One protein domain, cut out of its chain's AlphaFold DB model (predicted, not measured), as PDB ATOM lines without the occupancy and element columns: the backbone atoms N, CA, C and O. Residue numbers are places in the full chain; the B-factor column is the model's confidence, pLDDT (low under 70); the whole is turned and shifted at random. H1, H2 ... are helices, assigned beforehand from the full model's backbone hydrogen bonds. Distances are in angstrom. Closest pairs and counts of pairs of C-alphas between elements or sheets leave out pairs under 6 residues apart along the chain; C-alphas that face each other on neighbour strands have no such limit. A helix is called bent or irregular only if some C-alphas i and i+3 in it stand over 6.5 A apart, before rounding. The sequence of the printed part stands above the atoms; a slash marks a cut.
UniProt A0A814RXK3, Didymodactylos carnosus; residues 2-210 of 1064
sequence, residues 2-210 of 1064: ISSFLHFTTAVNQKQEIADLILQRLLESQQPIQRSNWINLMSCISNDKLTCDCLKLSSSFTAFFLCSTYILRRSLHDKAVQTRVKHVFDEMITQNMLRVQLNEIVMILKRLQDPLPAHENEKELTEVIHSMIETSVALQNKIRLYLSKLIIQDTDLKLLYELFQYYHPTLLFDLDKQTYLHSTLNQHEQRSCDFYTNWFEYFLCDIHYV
ATOM      1  N   ILE A   2     -28.702  39.801 -54.264       63.44
ATOM      2  CA  ILE A   2     -27.376  39.774 -53.588       63.44
ATOM      3  C   ILE A   2     -26.326  38.975 -54.384       63.44
ATOM      4  O   ILE A   2     -25.271  39.504 -54.713       63.44
ATOM      5  N   SER A   3     -26.649  37.734 -54.774       61.62
ATOM      6  CA  SER A   3     -25.769  36.893 -55.610       61.62
ATOM      7  C   SER A   3     -25.370  37.571 -56.934       61.62
ATOM      8  O   SER A   3     -24.206  37.579 -57.320       61.62
ATOM      9  N   SER A   4     -26.333  38.219 -57.595       64.88
ATOM     10  CA  SER A   4     -26.129  38.940 -58.856       64.88
ATOM     11  C   SER A   4     -25.243  40.183 -58.685       64.88
ATOM     12  O   SER A   4     -24.420  40.457 -59.550       64.88
ATOM     13  N   PHE A   5     -25.369  40.902 -57.563       66.44
ATOM     14  CA  PHE A   5     -24.543  42.073 -57.238       66.44
ATOM     15  C   PHE A   5     -23.087  41.694 -56.926       66.44
ATOM     16  O   PHE A   5     -22.171  42.359 -57.399       66.44
ATOM     17  N   LEU A   6     -22.860  40.593 -56.200       64.38
ATOM     18  CA  LEU A   6     -21.511  40.103 -55.874       64.38
ATOM     19  C   LEU A   6     -20.787  39.461 -57.076       64.38
ATOM     20  O   LEU A   6     -19.562  39.320 -57.063       64.38
ATOM     21  N   HIS A   7     -21.519  39.058 -58.118       66.75
ATOM     22  CA  HIS A   7     -20.953  38.554 -59.377       66.75
ATOM     23  C   HIS A   7     -20.619  39.649 -60.400       66.75
ATOM     24  O   HIS A   7     -19.862  39.378 -61.329       66.75
ATOM     25  N   PHE A   8     -21.132  40.874 -60.239       65.38
ATOM     26  CA  PHE A   8     -20.938  41.964 -61.206       65.38
ATOM     27  C   PHE A   8     -19.561  42.648 -61.122       65.38
ATOM     28  O   PHE A   8     -19.179  43.386 -62.026       65.38
ATOM     29  N   THR A   9     -18.799  42.402 -60.057       61.34
ATOM     30  CA  THR A   9     -17.452  42.950 -59.837       61.34
ATOM     31  C   THR A   9     -16.400  41.841 -59.923       61.34
ATOM     32  O   THR A   9     -16.669  40.696 -59.574       61.34
ATOM     33  N   THR A  10     -15.188  42.129 -60.407       58.19
ATOM     34  CA  THR A  10     -14.080  41.145 -60.493       58.19
ATOM     35  C   THR A  10     -12.951  41.422 -59.497       58.19
ATOM     36  O   THR A  10     -12.194  40.510 -59.172       58.19
ATOM     37  N   ALA A  11     -12.867  42.640 -58.951       69.75
ATOM     38  CA  ALA A  11     -11.881  43.014 -57.943       69.75
ATOM     39  C   ALA A  11     -12.313  42.564 -56.533       69.75
ATOM     40  O   ALA A  11     -13.385  42.938 -56.055       69.75
ATOM     41  N   VAL A  12     -11.457  41.788 -55.857       69.81
ATOM     42  CA  VAL A  12     -11.720  41.193 -54.529       69.81
ATOM     43  C   VAL A  12     -12.049  42.257 -53.473       69.81
ATOM     44  O   VAL A  12     -13.040  42.116 -52.764       69.81
ATOM     45  N   ASN A  13     -11.307  43.368 -53.442       71.38
ATOM     46  CA  ASN A  13     -11.519  44.438 -52.457       71.38
ATOM     47  C   ASN A  13     -12.879  45.143 -52.634       71.38
ATOM     48  O   ASN A  13     -13.544  45.455 -51.654       71.38
ATOM     49  N   GLN A  14     -13.337  45.326 -53.878       73.56
ATOM     50  CA  GLN A  14     -14.651  45.923 -54.153       73.56
ATOM     51  C   GLN A  14     -15.797  44.968 -53.803       73.56
ATOM     52  O   GLN A  14     -16.832  45.410 -53.314       73.56
ATOM     53  N   LYS A  15     -15.626  43.654 -54.018       77.19
ATOM     54  CA  LYS A  15     -16.606  42.655 -53.553       77.19
ATOM     55  C   LYS A  15     -16.773  42.690 -52.042       77.19
ATOM     56  O   LYS A  15     -17.898  42.566 -51.571       77.19
ATOM     57  N   GLN A  16     -15.672  42.869 -51.320       77.81
ATOM     58  CA  GLN A  16     -15.657  42.914 -49.865       77.81
ATOM     59  C   GLN A  16     -16.339  44.169 -49.315       77.81
ATOM     60  O   GLN A  16     -17.257  44.045 -48.512       77.81
ATOM     61  N   GLU A  17     -16.009  45.358 -49.827       78.50
ATOM     62  CA  GLU A  17     -16.692  46.603 -49.435       78.50
ATOM     63  C   GLU A  17     -18.200  46.564 -49.731       78.50
ATOM     64  O   GLU A  17     -19.016  46.986 -48.911       78.50
ATOM     65  N   ILE A  18     -18.590  46.015 -50.886       78.94
ATOM     66  CA  ILE A  18     -20.002  45.859 -51.254       78.94
ATOM     67  C   ILE A  18     -20.694  44.841 -50.339       78.94
ATOM     68  O   ILE A  18     -21.817  45.088 -49.903       78.94
ATOM     69  N   ALA A  19     -20.052  43.711 -50.029       80.94
ATOM     70  CA  ALA A  19     -20.607  42.698 -49.134       80.94
ATOM     71  C   ALA A  19     -20.802  43.239 -47.709       80.94
ATOM     72  O   ALA A  19     -21.859  43.011 -47.119       80.94
ATOM     73  N   ASP A  20     -19.840  44.010 -47.197       81.00
ATOM     74  CA  ASP A  20     -19.908  44.652 -45.883       81.00
ATOM     75  C   ASP A  20     -21.029  45.700 -45.827       81.00
ATOM     76  O   ASP A  20     -21.806  45.736 -44.870       81.00
ATOM     77  N   LEU A  21     -21.177  46.512 -46.880       81.00
ATOM     78  CA  LEU A  21     -22.237  47.518 -46.973       81.00
ATOM     79  C   LEU A  21     -23.626  46.877 -47.111       81.00
ATOM     80  O   LEU A  21     -24.591  47.348 -46.507       81.00
ATOM     81  N   ILE A  22     -23.734  45.770 -47.855       82.38
ATOM     82  CA  ILE A  22     -24.957  44.961 -47.935       82.38
ATOM     83  C   ILE A  22     -25.296  44.386 -46.557       82.38
ATOM     84  O   ILE A  22     -26.439  44.516 -46.123       82.38
ATOM     85  N   LEU A  23     -24.329  43.794 -45.848       83.00
ATOM     86  CA  LEU A  23     -24.546  43.238 -44.511       83.00
ATOM     87  C   LEU A  23     -25.014  44.318 -43.526       83.00
ATOM     88  O   LEU A  23     -25.996  44.106 -42.817       83.00
ATOM     89  N   GLN A  24     -24.376  45.492 -43.528       82.69
ATOM     90  CA  GLN A  24     -24.765  46.613 -42.671       82.69
ATOM     91  C   GLN A  24     -26.197  47.087 -42.962       82.69
ATOM     92  O   GLN A  24     -26.988  47.268 -42.038       82.69
ATOM     93  N   ARG A  25     -26.573  47.237 -44.237       82.12
ATOM     94  CA  ARG A  25     -27.945  47.623 -44.609       82.12
ATOM     95  C   ARG A  25     -28.977  46.561 -44.246       82.12
ATOM     96  O   ARG A  25     -30.096  46.903 -43.866       82.12
ATOM     97  N   LEU A  26     -28.624  45.282 -44.344       82.94
ATOM     98  CA  LEU A  26     -29.500  44.184 -43.934       82.94
ATOM     99  C   LEU A  26     -29.676  44.145 -42.411       82.94
ATOM    100  O   LEU A  26     -30.792  43.917 -41.955       82.94
ATOM    101  N   LEU A  27     -28.628  44.452 -41.637       81.94
ATOM    102  CA  LEU A  27     -28.703  44.632 -40.182       81.94
ATOM    103  C   LEU A  27     -29.610  45.810 -39.794       81.94
ATOM    104  O   LEU A  27     -30.483  45.644 -38.945       81.94
ATOM    105  N   GLU A  28     -29.450  46.969 -40.442       83.00
ATOM    106  CA  GLU A  28     -30.278  48.165 -40.208       83.00
ATOM    107  C   GLU A  28     -31.760  47.926 -40.542       83.00
ATOM    108  O   GLU A  28     -32.646  48.424 -39.852       83.00
ATOM    109  N   SER A  29     -32.033  47.153 -41.595       80.81
ATOM    110  CA  SER A  29     -33.395  46.859 -42.068       80.81
ATOM    111  C   SER A  29     -34.002  45.575 -41.492       80.81
ATOM    112  O   SER A  29     -35.156  45.268 -41.797       80.81
ATOM    113  N   GLN A  30     -33.234  44.822 -40.693       78.62
ATOM    114  CA  GLN A  30     -33.590  43.510 -40.136       78.62
ATOM    115  C   GLN A  30     -34.148  42.525 -41.180       78.62
ATOM    116  O   GLN A  30     -35.025  41.709 -40.892       78.62
ATOM    117  N   GLN A  31     -33.657  42.600 -42.420       79.50
ATOM    118  CA  GLN A  31     -34.158  41.769 -43.513       79.50
ATOM    119  C   GLN A  31     -33.517  40.373 -43.477       79.50
ATOM    120  O   GLN A  31     -32.288  40.259 -43.529       79.50
ATOM    121  N   PRO A  32     -34.316  39.293 -43.434       80.69
ATOM    122  CA  PRO A  32     -33.785  37.944 -43.326       80.69
ATOM    123  C   PRO A  32     -33.116  37.486 -44.634       80.69
ATOM    124  O   PRO A  32     -33.610  37.698 -45.742       80.69
ATOM    125  N   ILE A  33     -31.986  36.799 -44.502       80.44
ATOM    126  CA  ILE A  33     -31.136  36.312 -45.585       80.44
ATOM    127  C   ILE A  33     -31.352  34.805 -45.762       80.44
ATOM    128  O   ILE A  33     -31.292  34.012 -44.815       80.44
ATOM    129  N   GLN A  34     -31.593  34.390 -47.006       75.62
ATOM    130  CA  GLN A  34     -31.679  32.980 -47.398       75.62
ATOM    131  C   GLN A  34     -30.300  32.306 -47.440       75.62
ATOM    132  O   GLN A  34     -29.296  32.943 -47.754       75.62
ATOM    133  N   ARG A  35     -30.254  30.987 -47.212       72.62
ATOM    134  CA  ARG A  35     -29.017  30.178 -47.173       72.62
ATOM    135  C   ARG A  35     -28.071  30.404 -48.363       72.62
ATOM    136  O   ARG A  35     -26.871  30.559 -48.161       72.62
ATOM    137  N   SER A  36     -28.584  30.407 -49.593       75.56
ATOM    138  CA  SER A  36     -27.768  30.592 -50.805       75.56
ATOM    139  C   SER A  36     -27.098  31.967 -50.847       75.56
ATOM    140  O   SER A  36     -25.948  32.091 -51.260       75.56
ATOM    141  N   ASN A  37     -27.794  32.993 -50.355       78.31
ATOM    142  CA  ASN A  37     -27.249  34.339 -50.244       78.31
ATOM    143  C   ASN A  37     -26.250  34.443 -49.089       78.31
ATOM    144  O   ASN A  37     -25.259  35.142 -49.252       78.31
ATOM    145  N   TRP A  38     -26.450  33.711 -47.987       80.94
ATOM    146  CA  TRP A  38     -25.456  33.611 -46.916       80.94
ATOM    147  C   TRP A  38     -24.132  33.047 -47.425       80.94
ATOM    148  O   TRP A  38     -23.112  33.689 -47.234       80.94
ATOM    149  N   ILE A  39     -24.124  31.908 -48.124       78.25
ATOM    150  CA  ILE A  39     -22.877  31.305 -48.642       78.25
ATOM    151  C   ILE A  39     -22.089  32.314 -49.494       78.25
ATOM    152  O   ILE A  39     -20.887  32.494 -49.301       78.25
ATOM    153  N   ASN A  40     -22.783  33.025 -50.386       76.56
ATOM    154  CA  ASN A  40     -22.160  34.022 -51.254       76.56
ATOM    155  C   ASN A  40     -21.665  35.246 -50.471       76.56
ATOM    156  O   ASN A  40     -20.557  35.715 -50.717       76.56
ATOM    157  N   LEU A  41     -22.444  35.734 -49.503       77.69
ATOM    158  CA  LEU A  41     -22.084  36.888 -48.680       77.69
ATOM    159  C   LEU A  41     -20.876  36.573 -47.775       77.69
ATOM    160  O   LEU A  41     -19.919  37.341 -47.737       77.69
ATOM    161  N   MET A  42     -20.856  35.401 -47.132       77.69
ATOM    162  CA  MET A  42     -19.780  34.968 -46.224       77.69
ATOM    163  C   MET A  42     -18.437  34.771 -46.928       77.69
ATOM    164  O   MET A  42     -17.393  34.913 -46.301       77.69
ATOM    165  N   SER A  43     -18.450  34.462 -48.229       76.00
ATOM    166  CA  SER A  43     -17.226  34.346 -49.033       76.00
ATOM    167  C   SER A  43     -16.541  35.690 -49.317       76.00
ATOM    168  O   SER A  43     -15.389  35.700 -49.745       76.00
ATOM    169  N   CYS A  44     -17.247  36.809 -49.107       77.94
ATOM    170  CA  CYS A  44     -16.799  38.152 -49.476       77.94
ATOM    171  C   CYS A  44     -16.715  39.129 -48.289       77.94
ATOM    172  O   CYS A  44     -15.999  40.109 -48.412       77.94
ATOM    173  N   ILE A  45     -17.413  38.898 -47.171       80.12
ATOM    174  CA  ILE A  45     -17.410  39.789 -45.989       80.12
ATOM    175  C   ILE A  45     -16.031  39.843 -45.310       80.12
ATOM    176  O   ILE A  45     -15.367  38.816 -45.134       80.12
ATOM    177  N   SER A  46     -15.639  41.034 -44.851       70.69
ATOM    178  CA  SER A  46     -14.444  41.229 -44.028       70.69
ATOM    179  C   SER A  46     -14.561  40.560 -42.653       70.69
ATOM    180  O   SER A  46     -15.614  40.513 -42.012       70.69
ATOM    181  N   ASN A  47     -13.452  39.987 -42.177       65.19
ATOM    182  CA  ASN A  47     -13.478  39.110 -41.006       65.19
ATOM    183  C   ASN A  47     -13.933  39.810 -39.702       65.19
ATOM    184  O   ASN A  47     -14.422  39.140 -38.793       65.19
ATOM    185  N   ASP A  48     -13.795  41.129 -39.612       71.00
ATOM    186  CA  ASP A  48     -14.137  41.979 -38.467       71.00
ATOM    187  C   ASP A  48     -15.608  42.433 -38.439       71.00
ATOM    188  O   ASP A  48     -16.090  42.883 -37.399       71.00
ATOM    189  N   LYS A  49     -16.349  42.293 -39.546       77.56
ATOM    190  CA  LYS A  49     -17.743  42.769 -39.659       77.56
ATOM    191  C   LYS A  49     -18.799  41.725 -39.313       77.56
ATOM    192  O   LYS A  49     -19.969  42.065 -39.156       77.56
ATOM    193  N   LEU A  50     -18.400  40.465 -39.154       78.50
ATOM    194  CA  LEU A  50     -19.305  39.370 -38.819       78.50
ATOM    195  C   LEU A  50     -19.517  39.270 -37.296       78.50
ATOM    196  O   LEU A  50     -18.800  38.553 -36.601       78.50
ATOM    197  N   THR A  51     -20.498  40.003 -36.773       84.62
ATOM    198  CA  THR A  51     -20.836  40.023 -35.338       84.62
ATOM    199  C   THR A  51     -21.956  39.038 -34.986       84.62
ATOM    200  O   THR A  51     -22.680  38.558 -35.858       84.62
ATOM    201  N   CYS A  52     -22.163  38.766 -33.690       83.56
ATOM    202  CA  CYS A  52     -23.282  37.930 -33.224       83.56
ATOM    203  C   CYS A  52     -24.660  38.472 -33.645       83.56
ATOM    204  O   CYS A  52     -25.586  37.686 -33.826       83.56
ATOM    205  N   ASP A  53     -24.808  39.785 -33.849       83.38
ATOM    206  CA  ASP A  53     -26.082  40.380 -34.274       83.38
ATOM    207  C   ASP A  53     -26.445  40.004 -35.723       83.38
ATOM    208  O   ASP A  53     -27.625  39.963 -36.073       83.38
ATOM    209  N   CYS A  54     -25.461  39.606 -36.541       86.62
ATOM    210  CA  CYS A  54     -25.680  39.081 -37.895       86.62
ATOM    211  C   CYS A  54     -26.500  37.787 -37.900       86.62
ATOM    212  O   CYS A  54     -27.180  37.493 -38.885       86.62
ATOM    213  N   LEU A  55     -26.494  37.028 -36.798       86.19
ATOM    214  CA  LEU A  55     -27.291  35.810 -36.667       86.19
ATOM    215  C   LEU A  55     -28.794  36.089 -36.761       86.19
ATOM    216  O   LEU A  55     -29.507  35.257 -37.324       86.19
ATOM    217  N   LYS A  56     -29.256  37.272 -36.317       85.94
ATOM    218  CA  LYS A  56     -30.671  37.690 -36.376       85.94
ATOM    219  C   LYS A  56     -31.207  37.795 -37.803       85.94
ATOM    220  O   LYS A  56     -32.411  37.712 -38.012       85.94
ATOM    221  N   LEU A  57     -30.322  37.901 -38.794       86.69
ATOM    222  CA  LEU A  57     -30.683  37.900 -40.211       86.69
ATOM    223  C   LEU A  57     -30.888  36.481 -40.770       86.69
ATOM    224  O   LEU A  57     -31.112  36.315 -41.965       86.69
ATOM    225  N   SER A  58     -30.790  35.425 -39.963       87.69
ATOM    226  CA  SER A  58     -30.973  34.051 -40.442       87.69
ATOM    227  C   SER A  58     -32.452  33.715 -40.639       87.69
ATOM    228  O   SER A  58     -33.238  33.773 -39.702       87.69
ATOM    229  N   SER A  59     -32.820  33.305 -41.857       83.38
ATOM    230  CA  SER A  59     -34.201  32.913 -42.202       83.38
ATOM    231  C   SER A  59     -34.561  31.454 -41.885       83.38
ATOM    232  O   SER A  59     -35.732  31.086 -41.953       83.38
ATOM    233  N   SER A  60     -33.577  30.602 -41.582       87.06
ATOM    234  CA  SER A  60     -33.771  29.175 -41.292       87.06
ATOM    235  C   SER A  60     -32.690  28.641 -40.355       87.06
ATOM    236  O   SER A  60     -31.629  29.258 -40.215       87.06
ATOM    237  N   PHE A  61     -32.918  27.466 -39.760       88.00
ATOM    238  CA  PHE A  61     -31.921  26.797 -38.922       88.00
ATOM    239  C   PHE A  61     -30.633  26.505 -39.695       88.00
ATOM    240  O   PHE A  61     -29.543  26.727 -39.181       88.00
ATOM    241  N   THR A  62     -30.726  26.095 -40.964       84.44
ATOM    242  CA  THR A  62     -29.531  25.870 -41.791       84.44
ATOM    243  C   THR A  62     -28.719  27.148 -42.002       84.44
ATOM    244  O   THR A  62     -27.491  27.111 -41.958       84.44
ATOM    245  N   ALA A  63     -29.391  28.277 -42.254       83.25
ATOM    246  CA  ALA A  63     -28.738  29.575 -42.410       83.25
ATOM    247  C   ALA A  63     -28.094  30.032 -41.093       83.25
ATOM    248  O   ALA A  63     -26.952  30.491 -41.098       83.25
ATOM    249  N   PHE A  64     -28.796  29.821 -39.977       89.56
ATOM    250  CA  PHE A  64     -28.302  30.123 -38.641       89.56
ATOM    251  C   PHE A  64     -27.049  29.314 -38.313       89.56
ATOM    252  O   PHE A  64     -26.026  29.901 -37.975       89.56
ATOM    253  N   PHE A  65     -27.090  27.986 -38.474       87.94
ATOM    254  CA  PHE A  65     -25.939  27.128 -38.189       87.94
ATOM    255  C   PHE A  65     -24.757  27.419 -39.104       87.94
ATOM    256  O   PHE A  65     -23.618  27.369 -38.654       87.94
ATOM    257  N   LEU A  66     -24.996  27.757 -40.374       84.88
ATOM    258  CA  LEU A  66     -23.927  28.190 -41.271       84.88
ATOM    259  C   LEU A  66     -23.262  29.469 -40.741       84.88
ATOM    260  O   LEU A  66     -22.044  29.499 -40.585       84.88
ATOM    261  N   CYS A  67     -24.048  30.500 -40.427       84.31
ATOM    262  CA  CYS A  67     -23.531  31.776 -39.935       84.31
ATOM    263  C   CYS A  67     -22.829  31.627 -38.572       84.31
ATOM    264  O   CYS A  67     -21.710  32.113 -38.398       84.31
ATOM    265  N   SER A  68     -23.414  30.869 -37.640       87.50
ATOM    266  CA  SER A  68     -22.826  30.619 -36.322       87.50
ATOM    267  C   SER A  68     -21.528  29.823 -36.409       87.50
ATOM    268  O   SER A  68     -20.581  30.158 -35.705       87.50
ATOM    269  N   THR A  69     -21.429  28.850 -37.322       86.56
ATOM    270  CA  THR A  69     -20.186  28.102 -37.572       86.56
ATOM    271  C   THR A  69     -19.050  29.054 -37.961       86.56
ATOM    272  O   THR A  69     -17.949  28.932 -37.435       86.56
ATOM    273  N   TYR A  70     -19.301  30.039 -38.829       83.81
ATOM    274  CA  TYR A  70     -18.283  31.023 -39.226       83.81
ATOM    275  C   TYR A  70     -17.881  31.982 -38.095       83.81
ATOM    276  O   TYR A  70     -16.698  32.299 -37.977       83.81
ATOM    277  N   ILE A  71     -18.833  32.424 -37.263       84.25
ATOM    278  CA  ILE A  71     -18.553  33.274 -36.090       84.25
ATOM    279  C   ILE A  71     -17.722  32.491 -35.064       84.25
ATOM    280  O   ILE A  71     -16.668  32.948 -34.623       84.25
ATOM    281  N   LEU A  72     -18.158  31.277 -34.728       85.00
ATOM    282  CA  LEU A  72     -17.525  30.433 -33.716       85.00
ATOM    283  C   LEU A  72     -16.157  29.904 -34.161       85.00
ATOM    284  O   LEU A  72     -15.266  29.788 -33.330       85.00
ATOM    285  N   ARG A  73     -15.926  29.672 -35.462       83.56
ATOM    286  CA  ARG A  73     -14.609  29.255 -35.983       83.56
ATOM    287  C   ARG A  73     -13.498  30.273 -35.694       83.56
ATOM    288  O   ARG A  73     -12.333  29.894 -35.655       83.56
ATOM    289  N   ARG A  74     -13.841  31.555 -35.509       78.06
ATOM    290  CA  ARG A  74     -12.887  32.641 -35.209       78.06
ATOM    291  C   ARG A  74     -12.692  32.883 -33.714       78.06
ATOM    292  O   ARG A  74     -11.629  33.339 -33.307       78.06
ATOM    293  N   SER A  75     -13.705  32.569 -32.916       81.19
ATOM    294  CA  SER A  75     -13.763  32.869 -31.482       81.19
ATOM    295  C   SER A  75     -14.041  31.604 -30.674       81.19
ATOM    296  O   SER A  75     -14.790  31.634 -29.700       81.19
ATOM    297  N   LEU A  76     -13.456  30.478 -31.099       78.94
ATOM    298  CA  LEU A  76     -13.810  29.154 -30.590       78.94
ATOM    299  C   LEU A  76     -13.585  29.038 -29.084       78.94
ATOM    300  O   LEU A  76     -14.423  28.471 -28.404       78.94
ATOM    301  N   HIS A  77     -12.525  29.642 -28.546       80.38
ATOM    302  CA  HIS A  77     -12.233  29.608 -27.108       80.38
ATOM    303  C   HIS A  77     -12.821  30.799 -26.322       80.38
ATOM    304  O   HIS A  77     -12.609  30.910 -25.114       80.38
ATOM    305  N   ASP A  78     -13.570  31.696 -26.977       86.06
ATOM    306  CA  ASP A  78     -14.220  32.830 -26.319       86.06
ATOM    307  C   ASP A  78     -15.611  32.434 -25.801       86.06
ATOM    308  O   ASP A  78     -16.619  32.446 -26.517       86.06
ATOM    309  N   LYS A  79     -15.673  32.114 -24.504       83.50
ATOM    310  CA  LYS A  79     -16.924  31.751 -23.822       83.50
ATOM    311  C   LYS A  79     -17.981  32.858 -23.870       83.50
ATOM    312  O   LYS A  79     -19.173  32.541 -23.840       83.50
ATOM    313  N   ALA A  80     -17.594  34.135 -23.950       83.88
ATOM    314  CA  ALA A  80     -18.548  35.236 -24.044       83.88
ATOM    315  C   ALA A  80     -19.240  35.238 -25.414       83.88
ATOM    316  O   ALA A  80     -20.464  35.379 -25.481       83.88
ATOM    317  N   VAL A  81     -18.488  34.982 -26.493       85.50
ATOM    318  CA  VAL A  81     -19.045  34.830 -27.847       85.50
ATOM    319  C   VAL A  81     -19.931  33.590 -27.932       85.50
ATOM    320  O   VAL A  81     -21.067  33.705 -28.388       85.50
ATOM    321  N   GLN A  82     -19.492  32.435 -27.421       87.56
ATOM    322  CA  GLN A  82     -20.327  31.223 -27.385       87.56
ATOM    323  C   GLN A  82     -21.664  31.459 -26.657       87.56
ATOM    324  O   GLN A  82     -22.732  31.124 -27.173       87.56
ATOM    325  N   THR A  83     -21.616  32.102 -25.484       86.69
ATOM    326  CA  THR A  83     -22.810  32.428 -24.688       86.69
ATOM    327  C   THR A  83     -23.725  33.399 -25.433       86.69
ATOM    328  O   THR A  83     -24.945  33.235 -25.421       86.69
ATOM    329  N   ARG A  84     -23.155  34.392 -26.127       87.94
ATOM    330  CA  ARG A  84     -23.927  35.355 -26.920       87.94
ATOM    331  C   ARG A  84     -24.593  34.698 -28.128       87.94
ATOM    332  O   ARG A  84     -25.761  34.982 -28.376       87.94
ATOM    333  N   VAL A  85     -23.900  33.807 -28.839       88.69
ATOM    334  CA  VAL A  85     -24.463  33.032 -29.961       88.69
ATOM    335  C   VAL A  85     -25.638  32.176 -29.484       88.69
ATOM    336  O   VAL A  85     -26.704  32.222 -30.098       88.69
ATOM    337  N   LYS A  86     -25.490  31.478 -28.348       89.19
ATOM    338  CA  LYS A  86     -26.587  30.726 -27.721       89.19
ATOM    339  C   LYS A  86     -27.762  31.630 -27.344       89.19
ATOM    340  O   LYS A  86     -28.906  31.304 -27.638       89.19
ATOM    341  N   HIS A  87     -27.495  32.781 -26.733       90.38
ATOM    342  CA  HIS A  87     -28.556  33.710 -26.350       90.38
ATOM    343  C   HIS A  87     -29.346  34.219 -27.563       90.38
ATOM    344  O   HIS A  87     -30.572  34.254 -27.515       90.38
ATOM    345  N   VAL A  88     -28.668  34.551 -28.671       89.69
ATOM    346  CA  VAL A  88     -29.337  34.954 -29.919       89.69
ATOM    347  C   VAL A  88     -30.131  33.790 -30.521       89.69
ATOM    348  O   VAL A  88     -31.232  34.009 -31.018       89.69
ATOM    349  N   PHE A  89     -29.629  32.554 -30.437       91.19
ATOM    350  CA  PHE A  89     -30.370  31.358 -30.851       91.19
ATOM    351  C   PHE A  89     -31.687  31.201 -30.072       91.19
ATOM    352  O   PHE A  89     -32.755  31.089 -30.677       91.19
ATOM    353  N   ASP A  90     -31.625  31.274 -28.740       89.81
ATOM    354  CA  ASP A  90     -32.796  31.172 -27.863       89.81
ATOM    355  C   ASP A  90     -33.786  32.331 -28.085       89.81
ATOM    356  O   ASP A  90     -35.003  32.119 -28.137       89.81
ATOM    357  N   GLU A  91     -33.278  33.554 -28.274       89.88
ATOM    358  CA  GLU A  91     -34.077  34.745 -28.591       89.88
ATOM    359  C   GLU A  91     -34.832  34.565 -29.917       89.88
ATOM    360  O   GLU A  91     -36.046  34.775 -29.979       89.88
ATOM    361  N   MET A  92     -34.139  34.112 -30.968       90.50
ATOM    362  CA  MET A  92     -34.724  33.893 -32.294       90.50
ATOM    363  C   MET A  92     -35.810  32.816 -32.300       90.50
ATOM    364  O   MET A  92     -36.801  32.947 -33.021       90.50
ATOM    365  N   ILE A  93     -35.656  31.764 -31.497       90.25
ATOM    366  CA  ILE A  93     -36.679  30.722 -31.345       90.25
ATOM    367  C   ILE A  93     -37.888  31.265 -30.581       90.25
ATOM    368  O   ILE A  93     -39.030  31.071 -31.006       90.25
ATOM    369  N   THR A  94     -37.648  31.983 -29.480       88.19
ATOM    370  CA  THR A  94     -38.710  32.545 -28.630       88.19
ATOM    371  C   THR A  94     -39.563  33.558 -29.399       88.19
ATOM    372  O   THR A  94     -40.788  33.552 -29.286       88.19
ATOM    373  N   GLN A  95     -38.934  34.372 -30.250       87.88
ATOM    374  CA  GLN A  95     -39.600  35.369 -31.094       87.88
ATOM    375  C   GLN A  95     -40.174  34.796 -32.408       87.88
ATOM    376  O   GLN A  95     -40.688  35.552 -33.227       87.88
ATOM    377  N   ASN A  96     -40.122  33.474 -32.629       83.88
ATOM    378  CA  ASN A  96     -40.555  32.802 -33.868       83.88
ATOM    379  C   ASN A  96     -39.837  33.269 -35.150       83.88
ATOM    380  O   ASN A  96     -40.365  33.090 -36.249       83.88
ATOM    381  N   MET A  97     -38.634  33.838 -35.030       84.12
ATOM    382  CA  MET A  97     -37.803  34.183 -36.189       84.12
ATOM    383  C   MET A  97     -37.274  32.922 -36.885       84.12
ATOM    384  O   MET A  97     -37.187  32.879 -38.110       84.12
ATOM    385  N   LEU A  98     -36.995  31.866 -36.112       87.25
ATOM    386  CA  LEU A  98     -36.722  30.524 -36.626       87.25
ATOM    387  C   LEU A  98     -37.977  29.655 -36.499       87.25
ATOM    388  O   LEU A  98     -38.466  29.393 -35.399       87.25
ATOM    389  N   ARG A  99     -38.513  29.205 -37.638       84.44
ATOM    390  CA  ARG A  99     -39.707  28.352 -37.672       84.44
ATOM    391  C   ARG A  99     -39.335  26.910 -37.347       84.44
ATOM    392  O   ARG A  99     -38.589  26.282 -38.087       84.44
ATOM    393  N   VAL A 100     -39.896  26.381 -36.263       87.06
ATOM    394  CA  VAL A 100     -39.785  24.964 -35.901       87.06
ATOM    395  C   VAL A 100     -40.873  24.185 -36.641       87.06
ATOM    396  O   VAL A 100     -42.058  24.359 -36.364       87.06
ATOM    397  N   GLN A 101     -40.458  23.373 -37.610       89.12
ATOM    398  CA  GLN A 101     -41.301  22.477 -38.408       89.12
ATOM    399  C   GLN A 101     -40.695  21.069 -38.415       89.12
ATOM    400  O   GLN A 101     -39.513  20.910 -38.111       89.12
ATOM    401  N   LEU A 102     -41.480  20.047 -38.766       87.75
ATOM    402  CA  LEU A 102     -41.051  18.645 -38.686       87.75
ATOM    403  C   LEU A 102     -39.751  18.358 -39.467       87.75
ATOM    404  O   LEU A 102     -38.840  17.730 -38.937       87.75
ATOM    405  N   ASN A 103     -39.620  18.877 -40.689       87.81
ATOM    406  CA  ASN A 103     -38.406  18.760 -41.506       87.81
ATOM    407  C   ASN A 103     -37.177  19.438 -40.866       87.81
ATOM    408  O   ASN A 103     -36.074  18.900 -40.935       87.81
ATOM    409  N   GLU A 104     -37.360  20.596 -40.229       88.62
ATOM    410  CA  GLU A 104     -36.290  21.318 -39.531       88.62
ATOM    411  C   GLU A 104     -35.856  20.576 -38.263       88.62
ATOM    412  O   GLU A 104     -34.663  20.485 -37.986       88.62
ATOM    413  N   ILE A 105     -36.803  19.979 -37.529       89.25
ATOM    414  CA  ILE A 105     -36.508  19.126 -36.368       89.25
ATOM    415  C   ILE A 105     -35.663  17.930 -36.807       89.25
ATOM    416  O   ILE A 105     -34.601  17.695 -36.237       89.25
ATOM    417  N   VAL A 106     -36.084  17.215 -37.855       88.38
ATOM    418  CA  VAL A 106     -35.322  16.085 -38.411       88.38
ATOM    419  C   VAL A 106     -33.926  16.525 -38.855       88.38
ATOM    420  O   VAL A 106     -32.953  15.826 -38.591       88.38
ATOM    421  N   MET A 107     -33.793  17.693 -39.492       89.38
ATOM    422  CA  MET A 107     -32.488  18.234 -39.881       89.38
ATOM    423  C   MET A 107     -31.589  18.509 -38.663       89.38
ATOM    424  O   MET A 107     -30.403  18.185 -38.703       89.38
ATOM    425  N   ILE A 108     -32.130  19.100 -37.592       88.12
ATOM    426  CA  ILE A 108     -31.390  19.353 -36.346       88.12
ATOM    427  C   ILE A 108     -30.927  18.031 -35.724       88.12
ATOM    428  O   ILE A 108     -29.765  17.912 -35.347       88.12
ATOM    429  N   LEU A 109     -31.809  17.032 -35.658       87.62
ATOM    430  CA  LEU A 109     -31.499  15.714 -35.103       87.62
ATOM    431  C   LEU A 109     -30.430  14.979 -35.917       87.62
ATOM    432  O   LEU A 109     -29.476  14.466 -35.338       87.62
ATOM    433  N   LYS A 110     -30.534  14.997 -37.253       86.00
ATOM    434  CA  LYS A 110     -29.494  14.467 -38.150       86.00
ATOM    435  C   LYS A 110     -28.142  15.107 -37.863       86.00
ATOM    436  O   LYS A 110     -27.162  14.397 -37.703       86.00
ATOM    437  N   ARG A 111     -28.114  16.434 -37.710       83.31
ATOM    438  CA  ARG A 111     -26.882  17.170 -37.405       83.31
ATOM    439  C   ARG A 111     -26.262  16.752 -36.072       83.31
ATOM    440  O   ARG A 111     -25.051  16.631 -36.003       83.31
ATOM    441  N   LEU A 112     -27.070  16.506 -35.038       83.94
ATOM    442  CA  LEU A 112     -26.568  16.019 -33.745       83.94
ATOM    443  C   LEU A 112     -26.002  14.595 -33.816       83.94
ATOM    444  O   LEU A 112     -25.143  14.245 -33.010       83.94
ATOM    445  N   GLN A 113     -26.473  13.784 -34.766       80.88
ATOM    446  CA  GLN A 113     -25.978  12.427 -34.998       80.88
ATOM    447  C   GLN A 113     -24.836  12.353 -36.025       80.88
ATOM    448  O   GLN A 113     -24.235  11.286 -36.173       80.88
ATOM    449  N   ASP A 114     -24.518  13.450 -36.722       80.62
ATOM    450  CA  ASP A 114     -23.399  13.483 -37.663       80.62
ATOM    451  C   ASP A 114     -22.087  13.159 -36.916       80.62
ATOM    452  O   ASP A 114     -21.832  13.693 -35.829       80.62
ATOM    453  N   PRO A 115     -21.227  12.286 -37.473       75.56
ATOM    454  CA  PRO A 115     -19.969  11.936 -36.837       75.56
ATOM    455  C   PRO A 115     -19.085  13.177 -36.681       75.56
ATOM    456  O   PRO A 115     -18.933  13.974 -37.610       75.56
ATOM    457  N   LEU A 116     -18.467  13.316 -35.506       79.69
ATOM    458  CA  LEU A 116     -17.568  14.429 -35.226       79.69
ATOM    459  C   LEU A 116     -16.398  14.448 -36.235       79.69
ATOM    460  O   LEU A 116     -15.802  13.396 -36.495       79.69
ATOM    461  N   PRO A 117     -16.033  15.622 -36.785       80.69
ATOM    462  CA  PRO A 117     -14.908  15.752 -37.706       80.69
ATOM    463  C   PRO A 117     -13.592  15.238 -37.107       80.69
ATOM    464  O   PRO A 117     -13.337  15.385 -35.914       80.69
ATOM    465  N   ALA A 118     -12.710  14.690 -37.947       71.19
ATOM    466  CA  ALA A 118     -11.405  14.187 -37.503       71.19
ATOM    467  C   ALA A 118     -10.430  15.304 -37.071       71.19
ATOM    468  O   ALA A 118      -9.485  15.045 -36.330       71.19
ATOM    469  N   HIS A 119     -10.640  16.538 -37.540       79.69
ATOM    470  CA  HIS A 119      -9.797  17.684 -37.207       79.69
ATOM    471  C   HIS A 119     -10.225  18.307 -35.869       79.69
ATOM    472  O   HIS A 119     -11.374  18.710 -35.717       79.69
ATOM    473  N   GLU A 120      -9.291  18.470 -34.927       73.69
ATOM    474  CA  GLU A 120      -9.563  18.851 -33.527       73.69
ATOM    475  C   GLU A 120     -10.354  20.168 -33.386       73.69
ATOM    476  O   GLU A 120     -11.391  20.196 -32.732       73.69
ATOM    477  N   ASN A 121      -9.971  21.220 -34.118       75.88
ATOM    478  CA  ASN A 121     -10.721  22.488 -34.124       75.88
ATOM    479  C   ASN A 121     -12.136  22.377 -34.732       75.88
ATOM    480  O   ASN A 121     -13.028  23.138 -34.367       75.88
ATOM    481  N   GLU A 122     -12.355  21.477 -35.696       80.00
ATOM    482  CA  GLU A 122     -13.686  21.262 -36.288       80.00
ATOM    483  C   GLU A 122     -14.557  20.374 -35.395       80.00
ATOM    484  O   GLU A 122     -15.772  20.564 -35.331       80.00
ATOM    485  N   LYS A 123     -13.930  19.455 -34.654       82.94
ATOM    486  CA  LYS A 123     -14.559  18.680 -33.591       82.94
ATOM    487  C   LYS A 123     -15.057  19.585 -32.466       82.94
ATOM    488  O   LYS A 123     -16.252  19.573 -32.191       82.94
ATOM    489  N   GLU A 124     -14.193  20.423 -31.894       82.38
ATOM    490  CA  GLU A 124     -14.564  21.339 -30.803       82.38
ATOM    491  C   GLU A 124     -15.650  22.340 -31.249       82.38
ATOM    492  O   GLU A 124     -16.613  22.593 -30.528       82.38
ATOM    493  N   LEU A 125     -15.581  22.846 -32.486       83.31
ATOM    494  CA  LEU A 125     -16.632  23.691 -33.069       83.31
ATOM    495  C   LEU A 125     -17.987  22.975 -33.169       83.31
ATOM    496  O   LEU A 125     -19.033  23.572 -32.896       83.31
ATOM    497  N   THR A 126     -17.975  21.704 -33.567       84.06
ATOM    498  CA  THR A 126     -19.185  20.881 -33.676       84.06
ATOM    499  C   THR A 126     -19.761  20.587 -32.291       84.06
ATOM    500  O   THR A 126     -20.962  20.748 -32.095       84.06
ATOM    501  N   GLU A 127     -18.911  20.290 -31.304       85.56
ATOM    502  CA  GLU A 127     -19.294  20.091 -29.899       85.56
ATOM    503  C   GLU A 127     -19.933  21.345 -29.281       85.56
ATOM    504  O   GLU A 127     -20.954  21.241 -28.601       85.56
ATOM    505  N   VAL A 128     -19.409  22.544 -29.565       85.62
ATOM    506  CA  VAL A 128     -20.012  23.811 -29.107       85.62
ATOM    507  C   VAL A 128     -21.404  24.017 -29.714       85.62
ATOM    508  O   VAL A 128     -22.334  24.416 -29.009       85.62
ATOM    509  N   ILE A 129     -21.581  23.729 -31.008       85.62
ATOM    510  CA  ILE A 129     -22.891  23.831 -31.670       85.62
ATOM    511  C   ILE A 129     -23.859  22.768 -31.132       85.62
ATOM    512  O   ILE A 129     -25.020  23.092 -30.884       85.62
ATOM    513  N   HIS A 130     -23.399  21.532 -30.914       88.69
ATOM    514  CA  HIS A 130     -24.208  20.458 -30.333       88.69
ATOM    515  C   HIS A 130     -24.666  20.839 -28.924       88.69
ATOM    516  O   HIS A 130     -25.866  20.866 -28.665       88.69
ATOM    517  N   SER A 131     -23.746  21.279 -28.063       87.62
ATOM    518  CA  SER A 131     -24.061  21.733 -26.706       87.62
ATOM    519  C   SER A 131     -25.030  22.922 -26.699       87.62
ATOM    520  O   SER A 131     -25.966  22.954 -25.898       87.62
ATOM    521  N   MET A 132     -24.876  23.888 -27.613       88.31
ATOM    522  CA  MET A 132     -25.821  25.003 -27.766       88.31
ATOM    523  C   MET A 132     -27.242  24.509 -28.074       88.31
ATOM    524  O   MET A 132     -28.194  24.991 -27.461       88.31
ATOM    525  N   ILE A 133     -27.382  23.562 -29.006       88.62
ATOM    526  CA  ILE A 133     -28.670  22.973 -29.394       88.62
ATOM    527  C   ILE A 133     -29.260  22.170 -28.226       88.62
ATOM    528  O   ILE A 133     -30.410  22.388 -27.849       88.62
ATOM    529  N   GLU A 134     -28.476  21.271 -27.631       87.31
ATOM    530  CA  GLU A 134     -28.906  20.378 -26.551       87.31
ATOM    531  C   GLU A 134     -29.333  21.133 -25.295       87.31
ATOM    532  O   GLU A 134     -30.281  20.728 -24.627       87.31
ATOM    533  N   THR A 135     -28.662  22.243 -24.977       88.50
ATOM    534  CA  THR A 135     -28.927  23.041 -23.769       88.50
ATOM    535  C   THR A 135     -29.901  24.204 -24.002       88.50
ATOM    536  O   THR A 135     -30.070  25.048 -23.112       88.50
ATOM    537  N   SER A 136     -30.527  24.290 -25.182       89.62
ATOM    538  CA  SER A 136     -31.542  25.298 -25.506       89.62
ATOM    539  C   SER A 136     -32.923  24.878 -24.994       89.62
ATOM    540  O   SER A 136     -33.657  24.121 -25.634       89.62
ATOM    541  N   VAL A 137     -33.323  25.430 -23.845       87.69
ATOM    542  CA  VAL A 137     -34.669  25.230 -23.274       87.69
ATOM    543  C   VAL A 137     -35.751  25.840 -24.178       87.69
ATOM    544  O   VAL A 137     -36.860  25.310 -24.276       87.69
ATOM    545  N   ALA A 138     -35.433  26.937 -24.876       87.50
ATOM    546  CA  ALA A 138     -36.339  27.568 -25.833       87.50
ATOM    547  C   ALA A 138     -36.660  26.625 -27.003       87.50
ATOM    548  O   ALA A 138     -37.833  26.458 -27.345       87.50
ATOM    549  N   LEU A 139     -35.643  25.961 -27.572       89.19
ATOM    550  CA  LEU A 139     -35.820  24.976 -28.640       89.19
ATOM    551  C   LEU A 139     -36.630  23.769 -28.166       89.19
ATOM    552  O   LEU A 139     -37.615  23.419 -28.811       89.19
ATOM    553  N   GLN A 140     -36.259  23.174 -27.029       89.12
ATOM    554  CA  GLN A 140     -36.951  22.014 -26.455       89.12
ATOM    555  C   GLN A 140     -38.444  22.297 -26.240       89.12
ATOM    556  O   GLN A 140     -39.304  21.558 -26.726       89.12
ATOM    557  N   ASN A 141     -38.777  23.421 -25.595       87.00
ATOM    558  CA  ASN A 141     -40.167  23.818 -25.368       87.00
ATOM    559  C   ASN A 141     -40.923  24.056 -26.677       87.00
ATOM    560  O   ASN A 141     -42.098  23.694 -26.787       87.00
ATOM    561  N   LYS A 142     -40.266  24.650 -27.680       89.19
ATOM    562  CA  LYS A 142     -40.884  24.911 -28.981       89.19
ATOM    563  C   LYS A 142     -41.153  23.624 -29.757       89.19
ATOM    564  O   LYS A 142     -42.242  23.488 -30.308       89.19
ATOM    565  N   ILE A 143     -40.208  22.683 -29.755       89.44
ATOM    566  CA  ILE A 143     -40.368  21.350 -30.352       89.44
ATOM    567  C   ILE A 143     -41.517  20.611 -29.669       89.44
ATOM    568  O   ILE A 143     -42.418  20.132 -30.353       89.44
ATOM    569  N   ARG A 144     -41.547  20.592 -28.332       86.12
ATOM    570  CA  ARG A 144     -42.613  19.945 -27.557       86.12
ATOM    571  C   ARG A 144     -43.996  20.507 -27.887       86.12
ATOM    572  O   ARG A 144     -44.911  19.744 -28.178       86.12
ATOM    573  N   LEU A 145     -44.145  21.835 -27.878       86.31
ATOM    574  CA  LEU A 145     -45.407  22.509 -28.214       86.31
ATOM    575  C   LEU A 145     -45.826  22.302 -29.673       86.31
ATOM    576  O   LEU A 145     -47.019  22.308 -29.970       86.31
ATOM    577  N   TYR A 146     -44.861  22.177 -30.584       89.62
ATOM    578  CA  TYR A 146     -45.139  21.900 -31.988       89.62
ATOM    579  C   TYR A 146     -45.624  20.461 -32.170       89.62
ATOM    580  O   TYR A 146     -46.705  20.256 -32.714       89.62
ATOM    581  N   LEU A 147     -44.878  19.476 -31.661       87.56
ATOM    582  CA  LEU A 147     -45.220  18.060 -31.800       87.56
ATOM    583  C   LEU A 147     -46.540  17.708 -31.109       87.56
ATOM    584  O   LEU A 147     -47.291  16.904 -31.656       87.56
ATOM    585  N   SER A 148     -46.869  18.329 -29.969       83.38
ATOM    586  CA  SER A 148     -48.147  18.090 -29.280       83.38
ATOM    587  C   SER A 148     -49.369  18.639 -30.024       83.38
ATOM    588  O   SER A 148     -50.479  18.166 -29.797       83.38
ATOM    589  N   LYS A 149     -49.178  19.617 -30.919       84.81
ATOM    590  CA  LYS A 149     -50.242  20.223 -31.741       84.81
ATOM    591  C   LYS A 149     -50.231  19.746 -33.194       84.81
ATOM    592  O   LYS A 149     -51.105  20.137 -33.965       84.81
ATOM    593  N   LEU A 150     -49.230  18.961 -33.589       85.81
ATOM    594  CA  LEU A 150     -49.051  18.535 -34.967       85.81
ATOM    595  C   LEU A 150     -50.079  17.459 -35.328       85.81
ATOM    596  O   LEU A 150     -50.061  16.360 -34.779       85.81
ATOM    597  N   ILE A 151     -50.935  17.777 -36.297       83.94
ATOM    598  CA  ILE A 151     -51.806  16.802 -36.954       83.94
ATOM    599  C   ILE A 151     -51.010  16.184 -38.101       83.94
ATOM    600  O   ILE A 151     -50.800  16.826 -39.127       83.94
ATOM    601  N   ILE A 152     -50.564  14.943 -37.917       86.50
ATOM    602  CA  ILE A 152     -49.705  14.240 -38.883       86.50
ATOM    603  C   ILE A 152     -50.487  13.955 -40.160       86.50
ATOM    604  O   ILE A 152     -51.505  13.290 -40.076       86.50
ATOM    605  N   GLN A 153     -50.057  14.405 -41.335       84.62
ATOM    606  CA  GLN A 153     -50.625  13.988 -42.624       84.62
ATOM    607  C   GLN A 153     -49.833  12.816 -43.225       84.62
ATOM    608  O   GLN A 153     -48.758  12.467 -42.741       84.62
ATOM    609  N   ASP A 154     -50.339  12.197 -44.297       82.75
ATOM    610  CA  ASP A 154     -49.643  11.092 -44.986       82.75
ATOM    611  C   ASP A 154     -48.236  11.501 -45.469       82.75
ATOM    612  O   ASP A 154     -47.253  10.788 -45.269       82.75
ATOM    613  N   THR A 155     -48.103  12.731 -45.976       83.12
ATOM    614  CA  THR A 155     -46.817  13.319 -46.387       83.12
ATOM    615  C   THR A 155     -45.820  13.487 -45.241       83.12
ATOM    616  O   THR A 155     -44.615  13.569 -45.487       83.12
ATOM    617  N   ASP A 156     -46.298  13.524 -43.996       87.56
ATOM    618  CA  ASP A 156     -45.473  13.747 -42.809       87.56
ATOM    619  C   ASP A 156     -44.943  12.436 -42.213       87.56
ATOM    620  O   ASP A 156     -43.955  12.462 -41.479       87.56
ATOM    621  N   LEU A 157     -45.543  11.282 -42.542       89.62
ATOM    622  CA  LEU A 157     -45.188   9.982 -41.955       89.62
ATOM    623  C   LEU A 157     -43.721   9.615 -42.172       89.62
ATOM    624  O   LEU A 157     -43.065   9.133 -41.251       89.62
ATOM    625  N   LYS A 158     -43.180   9.906 -43.359       88.56
ATOM    626  CA  LYS A 158     -41.763   9.673 -43.657       88.56
ATOM    627  C   LYS A 158     -40.850  10.514 -42.762       88.56
ATOM    628  O   LYS A 158     -39.876  10.003 -42.221       88.56
ATOM    629  N   LEU A 159     -41.164  11.799 -42.593       88.38
ATOM    630  CA  LEU A 159     -40.383  12.690 -41.733       88.38
ATOM    631  C   LEU A 159     -40.528  12.306 -40.256       88.38
ATOM    632  O   LEU A 159     -39.565  12.411 -39.505       88.38
ATOM    633  N   LEU A 160     -41.700  11.822 -39.843       89.00
ATOM    634  CA  LEU A 160     -41.918  11.301 -38.497       89.00
ATOM    635  C   LEU A 160     -41.121  10.013 -38.247       89.00
ATOM    636  O   LEU A 160     -40.544   9.844 -37.175       89.00
ATOM    637  N   TYR A 161     -41.056   9.122 -39.237       89.06
ATOM    638  CA  TYR A 161     -40.205   7.937 -39.181       89.06
ATOM    639  C   TYR A 161     -38.731   8.323 -39.036       89.06
ATOM    640  O   TYR A 161     -38.068   7.857 -38.110       89.06
ATOM    641  N   GLU A 162     -38.248   9.257 -39.862       87.69
ATOM    642  CA  GLU A 162     -36.893   9.800 -39.737       87.69
ATOM    643  C   GLU A 162     -36.666  10.428 -38.348       87.69
ATOM    644  O   GLU A 162     -35.654  10.145 -37.716       87.69
ATOM    645  N   LEU A 163     -37.612  11.205 -37.810       88.62
ATOM    646  CA  LEU A 163     -37.501  11.799 -36.470       88.62
ATOM    647  C   LEU A 163     -37.220  10.747 -35.388       88.62
ATOM    648  O   LEU A 163     -36.385  10.980 -34.517       88.62
ATOM    649  N   PHE A 164     -37.889   9.591 -35.446       85.94
ATOM    650  CA  PHE A 164     -37.671   8.511 -34.483       85.94
ATOM    651  C   PHE A 164     -36.419   7.675 -34.754       85.94
ATOM    652  O   PHE A 164     -35.897   7.089 -33.808       85.94
ATOM    653  N   GLN A 165     -35.923   7.626 -35.993       83.25
ATOM    654  CA  GLN A 165     -34.605   7.055 -36.284       83.25
ATOM    655  C   GLN A 165     -33.489   7.919 -35.682       83.25
ATOM    656  O   GLN A 165     -32.588   7.399 -35.029       83.25
ATOM    657  N   TYR A 166     -33.586   9.244 -35.833       85.38
ATOM    658  CA  TYR A 166     -32.616  10.203 -35.296       85.38
ATOM    659  C   TYR A 166     -32.954  10.654 -33.858       85.38
ATOM    660  O   TYR A 166     -32.635  11.777 -33.468       85.38
ATOM    661  N   TYR A 167     -33.628   9.814 -33.060       81.81
ATOM    662  CA  TYR A 167     -34.095  10.188 -31.720       81.81
ATOM    663  C   TYR A 167     -32.940  10.683 -30.833       81.81
ATOM    664  O   TYR A 167     -31.904  10.027 -30.714       81.81
ATOM    665  N   HIS A 168     -33.139  11.835 -30.186       82.50
ATOM    666  CA  HIS A 168     -32.158  12.435 -29.285       82.50
ATOM    667  C   HIS A 168     -32.763  12.639 -27.887       82.50
ATOM    668  O   HIS A 168     -33.662  13.481 -27.749       82.50
ATOM    669  N   PRO A 169     -32.267  11.942 -26.843       78.31
ATOM    670  CA  PRO A 169     -32.876  11.943 -25.513       78.31
ATOM    671  C   PRO A 169     -33.049  13.335 -24.913       78.31
ATOM    672  O   PRO A 169     -34.048  13.587 -24.264       78.31
ATOM    673  N   THR A 170     -32.122  14.262 -25.158       80.56
ATOM    674  CA  THR A 170     -32.177  15.615 -24.576       80.56
ATOM    675  C   THR A 170     -33.200  16.529 -25.258       80.56
ATOM    676  O   THR A 170     -33.828  17.350 -24.600       80.56
ATOM    677  N   LEU A 171     -33.380  16.414 -26.580       81.88
ATOM    678  CA  LEU A 171     -34.297  17.290 -27.325       81.88
ATOM    679  C   LEU A 171     -35.735  16.772 -27.322       81.88
ATOM    680  O   LEU A 171     -36.671  17.561 -27.439       81.88
ATOM    681  N   LEU A 172     -35.898  15.454 -27.209       82.75
ATOM    682  CA  LEU A 172     -37.180  14.757 -27.249       82.75
ATOM    683  C   LEU A 172     -37.471  14.024 -25.928       82.75
ATOM    684  O   LEU A 172     -38.205  13.039 -25.932       82.75
ATOM    685  N   PHE A 173     -36.902  14.489 -24.808       74.81
ATOM    686  CA  PHE A 173     -37.000  13.830 -23.495       74.81
ATOM    687  C   PHE A 173     -38.451  13.583 -23.056       74.81
ATOM    688  O   PHE A 173     -38.785  12.500 -22.590       74.81
ATOM    689  N   ASP A 174     -39.322  14.571 -23.274       73.75
ATOM    690  CA  ASP A 174     -40.746  14.508 -22.917       73.75
ATOM    691  C   ASP A 174     -41.595  13.726 -23.943       73.75
ATOM    692  O   ASP A 174     -42.804  13.568 -23.762       73.75
ATOM    693  N   LEU A 175     -41.005  13.279 -25.057       80.56
ATOM    694  CA  LEU A 175     -41.723  12.589 -26.125       80.56
ATOM    695  C   LEU A 175     -41.629  11.076 -25.931       80.56
ATOM    696  O   LEU A 175     -40.705  10.426 -26.425       80.56
ATOM    697  N   ASP A 176     -42.633  10.499 -25.274       82.81
ATOM    698  CA  ASP A 176     -42.796   9.049 -25.273       82.81
ATOM    699  C   ASP A 176     -43.194   8.563 -26.678       82.81
ATOM    700  O   ASP A 176     -44.317   8.786 -27.142       82.81
ATOM    701  N   LYS A 177     -42.260   7.895 -27.371       82.12
ATOM    702  CA  LYS A 177     -42.452   7.386 -28.742       82.12
ATOM    703  C   LYS A 177     -43.706   6.517 -28.851       82.12
ATOM    704  O   LYS A 177     -44.409   6.589 -29.860       82.12
ATOM    705  N   GLN A 178     -44.000   5.706 -27.833       78.38
ATOM    706  CA  GLN A 178     -45.120   4.765 -27.867       78.38
ATOM    707  C   GLN A 178     -46.464   5.493 -27.831       78.38
ATOM    708  O   GLN A 178     -47.295   5.319 -28.725       78.38
ATOM    709  N   THR A 179     -46.643   6.360 -26.839       82.00
ATOM    710  CA  THR A 179     -47.835   7.188 -26.649       82.00
ATOM    711  C   THR A 179     -48.025   8.130 -27.826       82.00
ATOM    712  O   THR A 179     -49.148   8.295 -28.307       82.00
ATOM    713  N   TYR A 180     -46.934   8.692 -28.355       86.06
ATOM    714  CA  TYR A 180     -47.003   9.577 -29.506       86.06
ATOM    715  C   TYR A 180     -47.483   8.840 -30.757       86.06
ATOM    716  O   TYR A 180     -48.479   9.254 -31.347       86.06
ATOM    717  N   LEU A 181     -46.863   7.713 -31.130       87.06
ATOM    718  CA  LEU A 181     -47.299   6.920 -32.284       87.06
ATOM    719  C   LEU A 181     -48.735   6.411 -32.130       87.06
ATOM    720  O   LEU A 181     -49.513   6.484 -33.080       87.06
ATOM    721  N   HIS A 182     -49.133   6.002 -30.927       84.00
ATOM    722  CA  HIS A 182     -50.526   5.668 -30.649       84.00
ATOM    723  C   HIS A 182     -51.462   6.871 -30.862       84.00
ATOM    724  O   HIS A 182     -52.517   6.725 -31.478       84.00
ATOM    725  N   SER A 183     -51.081   8.072 -30.418       83.81
ATOM    726  CA  SER A 183     -51.874   9.284 -30.653       83.81
ATOM    727  C   SER A 183     -52.020   9.593 -32.147       83.81
ATOM    728  O   SER A 183     -53.112   9.955 -32.573       83.81
ATOM    729  N   THR A 184     -50.993   9.346 -32.974       86.75
ATOM    730  CA  THR A 184     -51.062   9.613 -34.427       86.75
ATOM    731  C   THR A 184     -52.140   8.797 -35.145       86.75
ATOM    732  O   THR A 184     -52.779   9.309 -36.063       86.75
ATOM    733  N   LEU A 185     -52.414   7.572 -34.679       85.38
ATOM    734  CA  LEU A 185     -53.511   6.737 -35.179       85.38
ATOM    735  C   LEU A 185     -54.901   7.246 -34.745       85.38
ATOM    736  O   LEU A 185     -55.900   6.876 -35.357       85.38
ATOM    737  N   ASN A 186     -54.979   8.077 -33.697       77.81
ATOM    738  CA  ASN A 186     -56.218   8.587 -33.091       77.81
ATOM    739  C   ASN A 186     -56.546  10.050 -33.443       77.81
ATOM    740  O   ASN A 186     -57.642  10.509 -33.146       77.81
ATOM    741  N   GLN A 187     -55.617  10.794 -34.045       75.56
ATOM    742  CA  GLN A 187     -55.735  12.247 -34.238       75.56
ATOM    743  C   GLN A 187     -56.850  12.698 -35.204       75.56
ATOM    744  O   GLN A 187     -57.183  13.878 -35.210       75.56
ATOM    745  N   HIS A 188     -57.396  11.815 -36.045       70.00
ATOM    746  CA  HIS A 188     -58.460  12.151 -36.999       70.00
ATOM    747  C   HIS A 188     -59.332  10.929 -37.291       70.00
ATOM    748  O   HIS A 188     -58.799   9.848 -37.530       70.00
ATOM    749  N   GLU A 189     -60.652  11.118 -37.337       62.66
ATOM    750  CA  GLU A 189     -61.620  10.033 -37.564       62.66
ATOM    751  C   GLU A 189     -61.660   9.524 -39.017       62.66
ATOM    752  O   GLU A 189     -62.106   8.410 -39.253       62.66
ATOM    753  N   GLN A 190     -61.168  10.296 -39.995       66.12
ATOM    754  CA  GLN A 190     -61.206   9.935 -41.421       66.12
ATOM    755  C   GLN A 190     -59.818  10.045 -42.059       66.12
ATOM    756  O   GLN A 190     -59.435  11.080 -42.609       66.12
ATOM    757  N   ARG A 191     -59.035   8.969 -41.965       81.50
ATOM    758  CA  ARG A 191     -57.719   8.828 -42.609       81.50
ATOM    759  C   ARG A 191     -57.828   7.925 -43.841       81.50
ATOM    760  O   ARG A 191     -58.647   7.013 -43.872       81.50
ATOM    761  N   SER A 192     -57.000   8.167 -44.858       86.56
ATOM    762  CA  SER A 192     -56.987   7.352 -46.080       86.56
ATOM    763  C   SER A 192     -56.356   5.972 -45.847       86.56
ATOM    764  O   SER A 192     -55.528   5.792 -44.954       86.56
ATOM    765  N   CYS A 193     -56.682   4.999 -46.704       87.94
ATOM    766  CA  CYS A 193     -55.989   3.705 -46.733       87.94
ATOM    767  C   CYS A 193     -54.473   3.863 -46.935       87.94
ATOM    768  O   CYS A 193     -53.691   3.147 -46.307       87.94
ATOM    769  N   ASP A 194     -54.043   4.828 -47.755       89.19
ATOM    770  CA  ASP A 194     -52.623   5.122 -47.976       89.19
ATOM    771  C   ASP A 194     -51.913   5.515 -46.678       89.19
ATOM    772  O   ASP A 194     -50.866   4.948 -46.380       89.19
ATOM    773  N   PHE A 195     -52.534   6.361 -45.848       91.06
ATOM    774  CA  PHE A 195     -51.990   6.731 -44.541       91.06
ATOM    775  C   PHE A 195     -51.753   5.503 -43.655       91.06
ATOM    776  O   PHE A 195     -50.656   5.325 -43.134       91.06
ATOM    777  N   TYR A 196     -52.749   4.624 -43.496       91.00
ATOM    778  CA  TYR A 196     -52.606   3.433 -42.644       91.00
ATOM    779  C   TYR A 196     -51.626   2.406 -43.212       91.00
ATOM    780  O   TYR A 196     -50.926   1.752 -42.436       91.00
ATOM    781  N   THR A 197     -51.556   2.286 -44.540       90.00
ATOM    782  CA  THR A 197     -50.580   1.431 -45.233       90.00
ATOM    783  C   THR A 197     -49.165   1.950 -44.972       90.00
ATOM    784  O   THR A 197     -48.323   1.215 -44.467       90.00
ATOM    785  N   ASN A 198     -48.916   3.236 -45.228       90.25
ATOM    786  CA  ASN A 198     -47.612   3.865 -45.023       90.25
ATOM    787  C   ASN A 198     -47.209   3.849 -43.544       90.25
ATOM    788  O   ASN A 198     -46.063   3.563 -43.214       90.25
ATOM    789  N   TRP A 199     -48.151   4.096 -42.632       92.31
ATOM    790  CA  TRP A 199     -47.902   4.016 -41.193       92.31
ATOM    791  C   TRP A 199     -47.467   2.603 -40.778       92.31
ATOM    792  O   TRP A 199     -46.492   2.453 -40.042       92.31
ATOM    793  N   PHE A 200     -48.139   1.561 -41.287       91.00
ATOM    794  CA  PHE A 200     -47.751   0.166 -41.055       91.00
ATOM    795  C   PHE A 200     -46.331  -0.102 -41.560       91.00
ATOM    796  O   PHE A 200     -45.495  -0.634 -40.825       91.00
ATOM    797  N   GLU A 201     -46.046   0.309 -42.797       88.00
ATOM    798  CA  GLU A 201     -44.742   0.122 -43.434       88.00
ATOM    799  C   GLU A 201     -43.603   0.817 -42.677       88.00
ATOM    800  O   GLU A 201     -42.521   0.250 -42.557       88.00
ATOM    801  N   TYR A 202     -43.826   2.017 -42.139       87.44
ATOM    802  CA  TYR A 202     -42.783   2.732 -41.405       87.44
ATOM    803  C   TYR A 202     -42.592   2.212 -39.976       87.44
ATOM    804  O   TYR A 202     -41.459   2.115 -39.515       87.44
ATOM    805  N   PHE A 203     -43.665   1.881 -39.251       86.94
ATOM    806  CA  PHE A 203     -43.571   1.681 -37.796       86.94
ATOM    807  C   PHE A 203     -43.726   0.231 -37.325       86.94
ATOM    808  O   PHE A 203     -43.136  -0.138 -36.308       86.94
ATOM    809  N   LEU A 204     -44.478  -0.607 -38.045       86.56
ATOM    810  CA  LEU A 204     -44.616  -2.041 -37.732       86.56
ATOM    811  C   LEU A 204     -43.609  -2.898 -38.503       86.56
ATOM    812  O   LEU A 204     -43.234  -3.983 -38.059       86.56
ATOM    813  N   CYS A 205     -43.144  -2.367 -39.628       82.25
ATOM    814  CA  CYS A 205     -42.154  -2.947 -40.519       82.25
ATOM    815  C   CYS A 205     -40.736  -2.351 -40.313       82.25
ATOM    816  O   CYS A 205     -39.876  -2.432 -41.186       82.25
ATOM    817  N   ASP A 206     -40.454  -1.745 -39.159       76.31
ATOM    818  CA  ASP A 206     -39.135  -1.161 -38.898       76.31
ATOM    819  C   ASP A 206     -38.052  -2.255 -38.727       76.31
ATOM    820  O   ASP A 206     -38.203  -3.194 -37.940       76.31
ATOM    821  N   ILE A 207     -36.951  -2.134 -39.476       60.91
ATOM    822  CA  ILE A 207     -35.848  -3.115 -39.544       60.91
ATOM    823  C   ILE A 207     -34.920  -3.000 -38.322       60.91
ATOM    824  O   ILE A 207     -34.197  -3.939 -38.000       60.91
ATOM    825  N   HIS A 208     -34.947  -1.870 -37.610       60.94
ATOM    826  CA  HIS A 208     -34.040  -1.594 -36.487       60.94
ATOM    827  C   HIS A 208     -34.452  -2.231 -35.152       60.94
ATOM    828  O   HIS A 208     -33.824  -1.973 -34.127       60.94
ATOM    829  N   TYR A 209     -35.482  -3.072 -35.153       62.47
ATOM    830  CA  TYR A 209     -35.910  -3.800 -33.968       62.47
ATOM    831  C   TYR A 209     -34.979  -4.975 -33.636       62.47
ATOM    832  O   TYR A 209     -34.704  -5.828 -34.480       62.47
ATOM    833  N   VAL A 210     -34.584  -5.075 -32.371       57.97
ATOM    834  CA  VAL A 210     -33.941  -6.255 -31.790       57.97
ATOM    835  C   VAL A 210     -35.044  -7.088 -31.122       57.97
ATOM    836  O   VAL A 210     -35.946  -6.548 -30.495       57.97
TER     837      VAL A 210
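This is residues 2 to 210 of the 1064 residues of a protein of Didymodactylos carnosus (UniProt A0A814RXK3). The model is an elongated stack of helices that follows the chain from one end to the other, in two parts that meet loosely. In the first part H5 lies among H3, H4, H6 and H8, with H1 and H2 over one end; in the second, H7, H10 and H12 stand side by side in a row and run the same way, with H11 near H12 at the far end and H9 reaching back to H6. The printed part has 209 residues with twelve named helices, H1 to H12 in order, and no named strand: its class is all helix. It is only just compact, close to loose, with a radius of gyration of the C-alphas of 20.2 A and spans of 60 by 35 by 31 A.

H1, residues 2 to 7, begins at C-alpha 2 (-27.376, 39.774, -53.588). H2, residues 12 to 29, is the longest helix at 25.6 A. H3 is residues 35 to 42 and H4 residues 52 to 57. H5, residues 61 to 74, begins at C-alpha 61 (-31.921, 26.797, -38.922) and is 20.3 A long. H6, residues 79 to 94, is 22.3 A long. H7 is residues 102 to 113. H8, residues 120 to 134, is 20.6 A long. H9 is residues 137 to 149, H10 residues 154 to 165 and H11 residues 177 to 186. H12, residues 193 to 203, ends at C-alpha 203 (-43.571, 1.681, -37.796).

H1 and H2, a helical hairpin, only just touch, with 3 pairs of C-alphas within 8 A; the closest, Leu 6 and Lys 15, are 6.0 A apart. H5 is the hub, touching H3, H4, H6 and H8: the closest C-alphas of H5 and H3 are those of Ala 63 and Arg 35, 4.8 A apart, those of H5 and H4 are Phe 64 and Leu 55, 6.1 A apart, those of H5 and H8 are Arg 73 and Leu 125, 6.6 A apart, and H5 and H6, a helical hairpin, only just touch, with 3 pairs of C-alphas within 8 A, the closest being those of Leu 72 and Gln 82, 7.0 A apart. H6 touches H9 with residues 90 to 94 alone, Asp 90 and Ala 138 being closest at 5.4 A. H7 and H10 touch at a shallow tilt of 19 degrees, C-alphas 106 and 163 being closest at 5.2 A. H10 and H12 touch at 7 degrees, a shallow tilt, with C-alphas 154 and 195 closest at 5.0 A. H10 is only just irregular: C-alphas 155 and 158 are 6.8 A apart. Every O i to N i+4 pair is within hydrogen-bond range in H1, H2, H3, H6, H7, H8 and H12, against 9 of 10 in H5, 8 of 9 in H9, 6 of 8 in H10, 5 of 6 in H11 and 0 of 2 in H4, where 3 of 3 O i to N i+3 pairs are.

The C-alphas of Ala 11 and Glu 189, the two farthest apart, are 63.1 A apart. The printed part has no cut, and the link from H10 to H11, 11 residues, is long. The mean pLDDT of the printed part is 82.2; residues 2 to 12, 47, 189 to 190 and 207 to 210 are under 70.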